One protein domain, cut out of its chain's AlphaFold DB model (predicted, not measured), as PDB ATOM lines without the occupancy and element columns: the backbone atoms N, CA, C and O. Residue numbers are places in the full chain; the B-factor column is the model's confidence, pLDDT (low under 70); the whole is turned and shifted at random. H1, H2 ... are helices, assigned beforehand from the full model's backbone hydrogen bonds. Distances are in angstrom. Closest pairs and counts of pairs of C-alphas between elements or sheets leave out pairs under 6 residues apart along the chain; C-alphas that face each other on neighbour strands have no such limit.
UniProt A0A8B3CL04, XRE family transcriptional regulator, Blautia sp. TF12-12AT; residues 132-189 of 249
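AT A GLANCE: This is residues 132 to 189 of the 249 residues of the protein "XRE family transcriptional regulator" of Blautia sp. TF12-12AT (UniProt A0A8B3CL04). One long helix, H1, and a shorter one, H2, make an open V, joined by a tight link where the end of H1 meets the beginning of H2, with empty space between their far parts. The 58 printed residues hold two named helices in the order H1, H2 and no named strand: the class is all helix. The whole is extended, with a radius of gyration of the C-alphas of 16.3 A, and flat, spanning 48 by 27 by 12 A.

HOW THE PARTS SIT: H1, residues 137 to 164, and H2, residues 167 to 182, are close but not clearly touching; their closest C-alphas, of Tyr 162 and Lys 170, are 6.9 A apart. They run opposite ways at a tilt of 35.1 degrees, only just steep. In H2 every O i to N i+4 pair is within hydrogen-bond range; in H1, 23 of 24.

IN THESE COORDINATES: H1 is 41.6 A long, from C-alpha 137 at (-1.378, 25.947, 1.710). H2 is 23.2 A long, ending with C-alpha 182 at (13.006, -2.203, 16.946).

THE WHOLE: The C-alphas farthest apart, of Phe 134 and Ala 168, are 48.3 A apart. The printed part has no cut. Residues 132 to 135 and 188 to 189 have pLDDT under 70.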
ATOM      1  N   ILE A 132      -8.360  15.882   4.132       59.97
ATOM      2  CA  ILE A 132      -7.038  15.404   3.689       59.97
ATOM      3  C   ILE A 132      -6.987  15.211   2.156       59.97
ATOM      4  O   ILE A 132      -5.922  15.275   1.549       59.97
ATOM      5  N   ALA A 133      -8.141  15.018   1.505       55.06
ATOM      6  CA  ALA A 133      -8.230  14.808   0.059       55.06
ATOM      7  C   ALA A 133      -7.898  16.062  -0.779       55.06
ATOM      8  O   ALA A 133      -7.530  15.923  -1.944       55.06
ATOM      9  N   PHE A 134      -8.005  17.266  -0.204       58.16
ATOM     10  CA  PHE A 134      -7.758  18.537  -0.893       58.16
ATOM     11  C   PHE A 134      -7.027  19.511   0.038       58.16
ATOM     12  O   PHE A 134      -7.625  20.453   0.547       58.16
ATOM     13  N   MET A 135      -5.738  19.269   0.280       63.31
ATOM     14  CA  MET A 135      -4.922  20.168   1.100       63.31
ATOM     15  C   MET A 135      -4.588  21.449   0.330       63.31
ATOM     16  O   MET A 135      -4.040  21.393  -0.772       63.31
ATOM     17  N   THR A 136      -4.911  22.596   0.921       73.00
ATOM     18  CA  THR A 136      -4.429  23.916   0.493       73.00
ATOM     19  C   THR A 136      -3.243  24.360   1.355       73.00
ATOM     20  O   THR A 136      -3.062  23.850   2.460       73.00
ATOM     21  N   ASP A 137      -2.481  25.366   0.916       73.44
ATOM     22  CA  ASP A 137      -1.378  25.947   1.710       73.44
ATOM     23  C   ASP A 137      -1.834  26.414   3.112       73.44
ATOM     24  O   ASP A 137      -1.070  26.399   4.075       73.44
ATOM     25  N   LEU A 138      -3.106  26.819   3.253       71.25
ATOM     26  CA  LEU A 138      -3.689  27.218   4.540       71.25
ATOM     27  C   LEU A 138      -3.947  26.032   5.475       71.25
ATOM     28  O   LEU A 138      -3.998  26.220   6.691       71.25
ATOM     29  N   ASP A 139      -4.143  24.837   4.926       76.56
ATOM     30  CA  ASP A 139      -4.372  23.621   5.706       76.56
ATOM     31  C   ASP A 139      -3.054  23.044   6.221       76.56
ATOM     32  O   ASP A 139      -3.016  22.518   7.330       76.56
ATOM     33  N   GLU A 140      -1.961  23.215   5.472       78.56
ATOM     34  CA  GLU A 140      -0.617  22.833   5.913       78.56
ATOM     35  C   GLU A 140      -0.167  23.645   7.138       78.56
ATOM     36  O   GLU A 140       0.294  23.074   8.125       78.56
ATOM     37  N   GLU A 141      -0.388  24.966   7.136       80.00
ATOM     38  CA  GLU A 141      -0.055  25.833   8.277       80.00
ATOM     39  C   GLU A 141      -0.817  25.418   9.551       80.00
ATOM     40  O   GLU A 141      -0.246  25.344  10.641       80.00
ATOM     41  N   LYS A 142      -2.111  25.098   9.417       83.31
ATOM     42  CA  LYS A 142      -2.938  24.600  10.530       83.31
ATOM     43  C   LYS A 142      -2.483  23.221  10.998       83.31
ATOM     44  O   LYS A 142      -2.478  22.962  12.200       83.31
ATOM     45  N   LEU A 143      -2.117  22.341  10.066       79.50
ATOM     46  CA  LEU A 143      -1.668  20.990  10.375       79.50
ATOM     47  C   LEU A 143      -0.356  21.012  11.162       79.50
ATOM     48  O   LEU A 143      -0.262  20.333  12.180       79.50
ATOM     49  N   ASN A 144       0.615  21.831  10.755       82.56
ATOM     50  CA  ASN A 144       1.873  21.982  11.486       82.56
ATOM     51  C   ASN A 144       1.630  22.491  12.909       82.56
ATOM     52  O   ASN A 144       2.123  21.894  13.859       82.56
ATOM     53  N   PHE A 145       0.770  23.498  13.074       82.88
ATOM     54  CA  PHE A 145       0.388  23.996  14.397       82.88
ATOM     55  C   PHE A 145      -0.283  22.917  15.272       82.88
ATOM     56  O   PHE A 145       0.021  22.799  16.458       82.88
ATOM     57  N   LEU A 146      -1.167  22.088  14.700       81.50
ATOM     58  CA  LEU A 146      -1.772  20.957  15.417       81.50
ATOM     59  C   LEU A 146      -0.734  19.914  15.846       81.50
ATOM     60  O   LEU A 146      -0.822  19.372  16.950       81.50
ATOM     61  N   LEU A 147       0.218  19.602  14.968       80.31
ATOM     62  CA  LEU A 147       1.265  18.618  15.229       80.31
ATOM     63  C   LEU A 147       2.244  19.113  16.299       80.31
ATOM     64  O   LEU A 147       2.575  18.350  17.206       80.31
ATOM     65  N   GLU A 148       2.642  20.384  16.235       79.19
ATOM     66  CA  GLU A 148       3.495  21.044  17.226       79.19
ATOM     67  C   GLU A 148       2.853  20.988  18.617       79.19
ATOM     68  O   GLU A 148       3.416  20.361  19.517       79.19
ATOM     69  N   ASN A 149       1.627  21.495  18.780       78.81
ATOM     70  CA  ASN A 149       0.965  21.531  20.092       78.81
ATOM     71  C   ASN A 149       0.705  20.130  20.661       78.81
ATOM     72  O   ASN A 149       0.838  19.900  21.865       78.81
ATOM     73  N   LYS A 150       0.379  19.156  19.802       79.81
ATOM     74  CA  LYS A 150       0.207  17.762  20.228       79.81
ATOM     75  C   LYS A 150       1.527  17.139  20.683       79.81
ATOM     76  O   LYS A 150       1.541  16.407  21.671       79.81
ATOM     77  N   SER A 151       2.624  17.415  19.978       77.31
ATOM     78  CA  SER A 151       3.957  16.946  20.366       77.31
ATOM     79  C   SER A 151       4.408  17.562  21.694       77.31
ATOM     80  O   SER A 151       4.944  16.852  22.546       77.31
ATOM     81  N   GLU A 152       4.100  18.843  21.925       78.31
ATOM     82  CA  GLU A 152       4.364  19.524  23.193       78.31
ATOM     83  C   GLU A 152       3.573  18.900  24.343       78.31
ATOM     84  O   GLU A 152       4.149  18.613  25.393       78.31
ATOM     85  N   GLN A 153       2.282  18.626  24.139       76.38
ATOM     86  CA  GLN A 153       1.445  17.980  25.147       76.38
ATOM     87  C   GLN A 153       1.958  16.574  25.492       76.38
ATOM     88  O   GLN A 153       2.142  16.257  26.665       76.38
ATOM     89  N   LEU A 154       2.291  15.761  24.484       82.50
ATOM     90  CA  LEU A 154       2.880  14.433  24.693       82.50
ATOM     91  C   LEU A 154       4.198  14.502  25.476       82.50
ATOM     92  O   LEU A 154       4.435  13.681  26.360       82.50
ATOM     93  N   MET A 155       5.043  15.495  25.192       81.62
ATOM     94  CA  MET A 155       6.291  15.710  25.927       81.62
ATOM     95  C   MET A 155       6.048  16.151  27.374       81.62
ATOM     96  O   MET A 155       6.787  15.746  28.274       81.62
ATOM     97  N   GLN A 156       5.028  16.971  27.630       78.62
ATOM     98  CA  GLN A 156       4.644  17.370  28.986       78.62
ATOM     99  C   GLN A 156       4.122  16.182  29.795       78.62
ATOM    100  O   GLN A 156       4.560  15.976  30.933       78.62
ATOM    101  N   ASP A 157       3.253  15.371  29.195       87.31
ATOM    102  CA  ASP A 157       2.716  14.157  29.805       87.31
ATOM    103  C   ASP A 157       3.848  13.166  30.104       87.31
ATOM    104  O   ASP A 157       3.988  12.697  31.238       87.31
ATOM    105  N   TRP A 158       4.737  12.939  29.130       90.00
ATOM    106  CA  TRP A 158       5.933  12.114  29.299       90.00
ATOM    107  C   TRP A 158       6.797  12.592  30.465       90.00
ATOM    108  O   TRP A 158       7.116  11.817  31.366       90.00
ATOM    109  N   ASN A 159       7.153  13.878  30.493       89.94
ATOM    110  CA  ASN A 159       7.996  14.447  31.543       89.94
ATOM    111  C   ASN A 159       7.348  14.349  32.929       89.94
ATOM    112  O   ASN A 159       8.047  14.165  33.928       89.94
ATOM    113  N   THR A 160       6.025  14.479  32.999       93.31
ATOM    114  CA  THR A 160       5.267  14.351  34.246       93.31
ATOM    115  C   THR A 160       5.331  12.922  34.771       93.31
ATOM    116  O   THR A 160       5.700  12.719  35.929       93.31
ATOM    117  N   LEU A 161       5.060  11.932  33.917       91.81
ATOM    118  CA  LEU A 161       5.138  10.512  34.273       91.81
ATOM    119  C   LEU A 161       6.571  10.095  34.623       91.81
ATOM    120  O   LEU A 161       6.807   9.459  35.649       91.81
ATOM    121  N   TYR A 162       7.551  10.523  33.829       92.38
ATOM    122  CA  TYR A 162       8.961  10.190  34.028       92.38
ATOM    123  C   TYR A 162       9.505  10.681  35.381       92.38
ATOM    124  O   TYR A 162      10.306   9.996  36.019       92.38
ATOM    125  N   LYS A 163       9.046  11.848  35.859       92.62
ATOM    126  CA  LYS A 163       9.411  12.388  37.180       92.62
ATOM    127  C   LYS A 163       8.821  11.597  38.349       92.62
ATOM    128  O   LYS A 163       9.404  11.625  39.429       92.62
ATOM    129  N   GLN A 164       7.694  10.915  38.151       93.75
ATOM    130  CA  GLN A 164       7.044  10.102  39.186       93.75
ATOM    131  C   GLN A 164       7.688   8.715  39.340       93.75
ATOM    132  O   GLN A 164       7.497   8.060  40.363       93.75
ATOM    133  N   LEU A 165       8.462   8.261  38.349       93.25
ATOM    134  CA  LEU A 165       9.124   6.958  38.367       93.25
ATOM    135  C   LEU A 165      10.403   6.967  39.224       93.25
ATOM    136  O   LEU A 165      11.200   7.909  39.194       93.25
ATOM    137  N   ASN A 166      10.636   5.864  39.939       95.88
ATOM    138  CA  ASN A 166      11.923   5.562  40.573       95.88
ATOM    139  C   ASN A 166      12.928   4.995  39.548       95.88
ATOM    140  O   ASN A 166      12.589   4.787  38.382       95.88
ATOM    141  N   ASP A 167      14.162   4.726  39.969       94.62
ATOM    142  CA  ASP A 167      15.234   4.306  39.054       94.62
ATOM    143  C   ASP A 167      14.933   2.981  38.334       94.62
ATOM    144  O   ASP A 167      15.181   2.854  37.136       94.62
ATOM    145  N   ALA A 168      14.306   2.021  39.024       92.44
ATOM    146  CA  ALA A 168      13.884   0.755  38.422       92.44
ATOM    147  C   ALA A 168      12.765   0.952  37.383       92.44
ATOM    148  O   ALA A 168      12.809   0.372  36.298       92.44
ATOM    149  N   GLY A 169      11.781   1.806  37.685       91.81
ATOM    150  CA  GLY A 169      10.694   2.151  36.768       91.81
ATOM    151  C   GLY A 169      11.192   2.889  35.525       91.81
ATOM    152  O   GLY A 169      10.758   2.588  34.415       91.81
ATOM    153  N   LYS A 170      12.163   3.797  35.684       94.69
ATOM    154  CA  LYS A 170      12.818   4.483  34.561       94.69
ATOM    155  C   LYS A 170      13.586   3.512  33.668       94.69
ATOM    156  O   LYS A 170      13.472   3.614  32.450       94.69
ATOM    157  N   ALA A 171      14.318   2.558  34.248       92.19
ATOM    158  CA  ALA A 171      15.033   1.537  33.481       92.19
ATOM    159  C   ALA A 171      14.074   0.690  32.627       92.19
ATOM    160  O   ALA A 171      14.330   0.475  31.445       92.19
ATOM    161  N   LYS A 172      12.925   0.293  33.191       94.12
ATOM    162  CA  LYS A 172      11.875  -0.413  32.441       94.12
ATOM    163  C   LYS A 172      11.231   0.444  31.354       94.12
ATOM    164  O   LYS A 172      11.012  -0.046  30.252       94.12
ATOM    165  N   ALA A 173      10.968   1.723  31.619       92.50
ATOM    166  CA  ALA A 173      10.447   2.631  30.598       92.50
ATOM    167  C   ALA A 173      11.411   2.763  29.403       92.50
ATOM    168  O   ALA A 173      10.967   2.731  28.258       92.50
ATOM    169  N   ILE A 174      12.720   2.852  29.661       93.12
ATOM    170  CA  ILE A 174      13.753   2.893  28.614       93.12
ATOM    171  C   ILE A 174      13.784   1.580  27.827       93.12
ATOM    172  O   ILE A 174      13.760   1.624  26.602       93.12
ATOM    173  N   GLU A 175      13.758   0.428  28.503       93.06
ATOM    174  CA  GLU A 175      13.690  -0.889  27.850       93.06
ATOM    175  C   GLU A 175      12.499  -0.971  26.879       93.06
ATOM    176  O   GLU A 175      12.651  -1.381  25.729       93.06
ATOM    177  N   HIS A 176      11.317  -0.514  27.301       91.81
ATOM    178  CA  HIS A 176      10.139  -0.478  26.435       91.81
ATOM    179  C   HIS A 176      10.299   0.475  25.247       91.81
ATOM    180  O   HIS A 176       9.939   0.108  24.129       91.81
ATOM    181  N   LEU A 177      10.862   1.670  25.449       91.44
ATOM    182  CA  LEU A 177      11.152   2.588  24.346       91.44
ATOM    183  C   LEU A 177      12.122   1.962  23.336       91.44
ATOM    184  O   LEU A 177      11.877   2.029  22.134       91.44
ATOM    185  N   GLU A 178      13.184   1.302  23.803       90.50
ATOM    186  CA  GLU A 178      14.128   0.594  22.936       90.50
ATOM    187  C   GLU A 178      13.435  -0.496  22.114       90.50
ATOM    188  O   GLU A 178      13.701  -0.624  20.917       90.50
ATOM    189  N   LEU A 179      12.520  -1.261  22.716       90.81
ATOM    190  CA  LEU A 179      11.723  -2.256  21.996       90.81
ATOM    191  C   LEU A 179      10.869  -1.621  20.894       90.81
ATOM    192  O   LEU A 179      10.863  -2.132  19.776       90.81
ATOM    193  N   LEU A 180      10.218  -0.484  21.162       88.69
ATOM    194  CA  LEU A 180       9.433   0.229  20.148       88.69
ATOM    195  C   LEU A 180      10.300   0.649  18.956       88.69
ATOM    196  O   LEU A 180       9.893   0.461  17.814       88.69
ATOM    197  N   THR A 181      11.535   1.106  19.188       86.19
ATOM    198  CA  THR A 181      12.452   1.451  18.083       86.19
ATOM    199  C   THR A 181      12.874   0.251  17.231       86.19
ATOM    200  O   THR A 181      13.382   0.423  16.121       86.19
ATOM    201  N   LYS A 182      12.693  -0.986  17.711       88.62
ATOM    202  CA  LYS A 182      13.006  -2.203  16.946       88.62
ATOM    203  C   LYS A 182      11.889  -2.588  15.979       88.62
ATOM    204  O   LYS A 182      12.178  -3.264  14.996       88.62
ATOM    205  N   ILE A 183      10.662  -2.126  16.215       87.25
ATOM    206  CA  ILE A 183       9.494  -2.418  15.382       87.25
ATOM    207  C   ILE A 183       9.480  -1.446  14.188       87.25
ATOM    208  O   ILE A 183       9.415  -0.237  14.409       87.25
ATOM    209  N   PRO A 184       9.536  -1.930  12.930       83.69
ATOM    210  CA  PRO A 184       9.562  -1.066  11.746       83.69
ATOM    211  C   PRO A 184       8.378  -0.098  11.657       83.69
ATOM    212  O   PRO A 184       8.580   1.054  11.305       83.69
ATOM    213  N   GLU A 185       7.180  -0.540  12.047       79.69
ATOM    214  CA  GLU A 185       5.951   0.271  12.055       79.69
ATOM    215  C   GLU A 185       6.043   1.525  12.945       79.69
ATOM    216  O   GLU A 185       5.359   2.513  12.694       79.69
ATOM    217  N   TYR A 186       6.892   1.506  13.978       77.44
ATOM    218  CA  TYR A 186       7.043   2.616  14.926       77.44
ATOM    219  C   TYR A 186       8.300   3.454  14.685       77.44
ATOM    220  O   TYR A 186       8.606   4.353  15.474       77.44
ATOM    221  N   ARG A 187       9.055   3.179  13.617       77.75
ATOM    222  CA  ARG A 187      10.200   4.006  13.230       77.75
ATOM    223  C   ARG A 187       9.722   5.232  12.462       77.75
ATOM    224  O   ARG A 187       8.759   5.182  11.715       77.75
ATOM    225  N   LEU A 188      10.444   6.337  12.630       67.06
ATOM    226  CA  LEU A 188      10.347   7.485  11.734       67.06
ATOM    227  C   LEU A 188      11.226   7.198  10.515       67.06
ATOM    228  O   LEU A 188      12.371   7.640  10.438       67.06
ATOM    229  N   ASP A 189      10.739   6.391   9.585       54.56
ATOM    230  CA  ASP A 189      11.299   6.319   8.247       54.56
ATOM    231  C   ASP A 189      10.786   7.518   7.439       54.56
ATOM    232  O   ASP A 189       9.587   7.737   7.278       54.56
TER     233      ASP A 189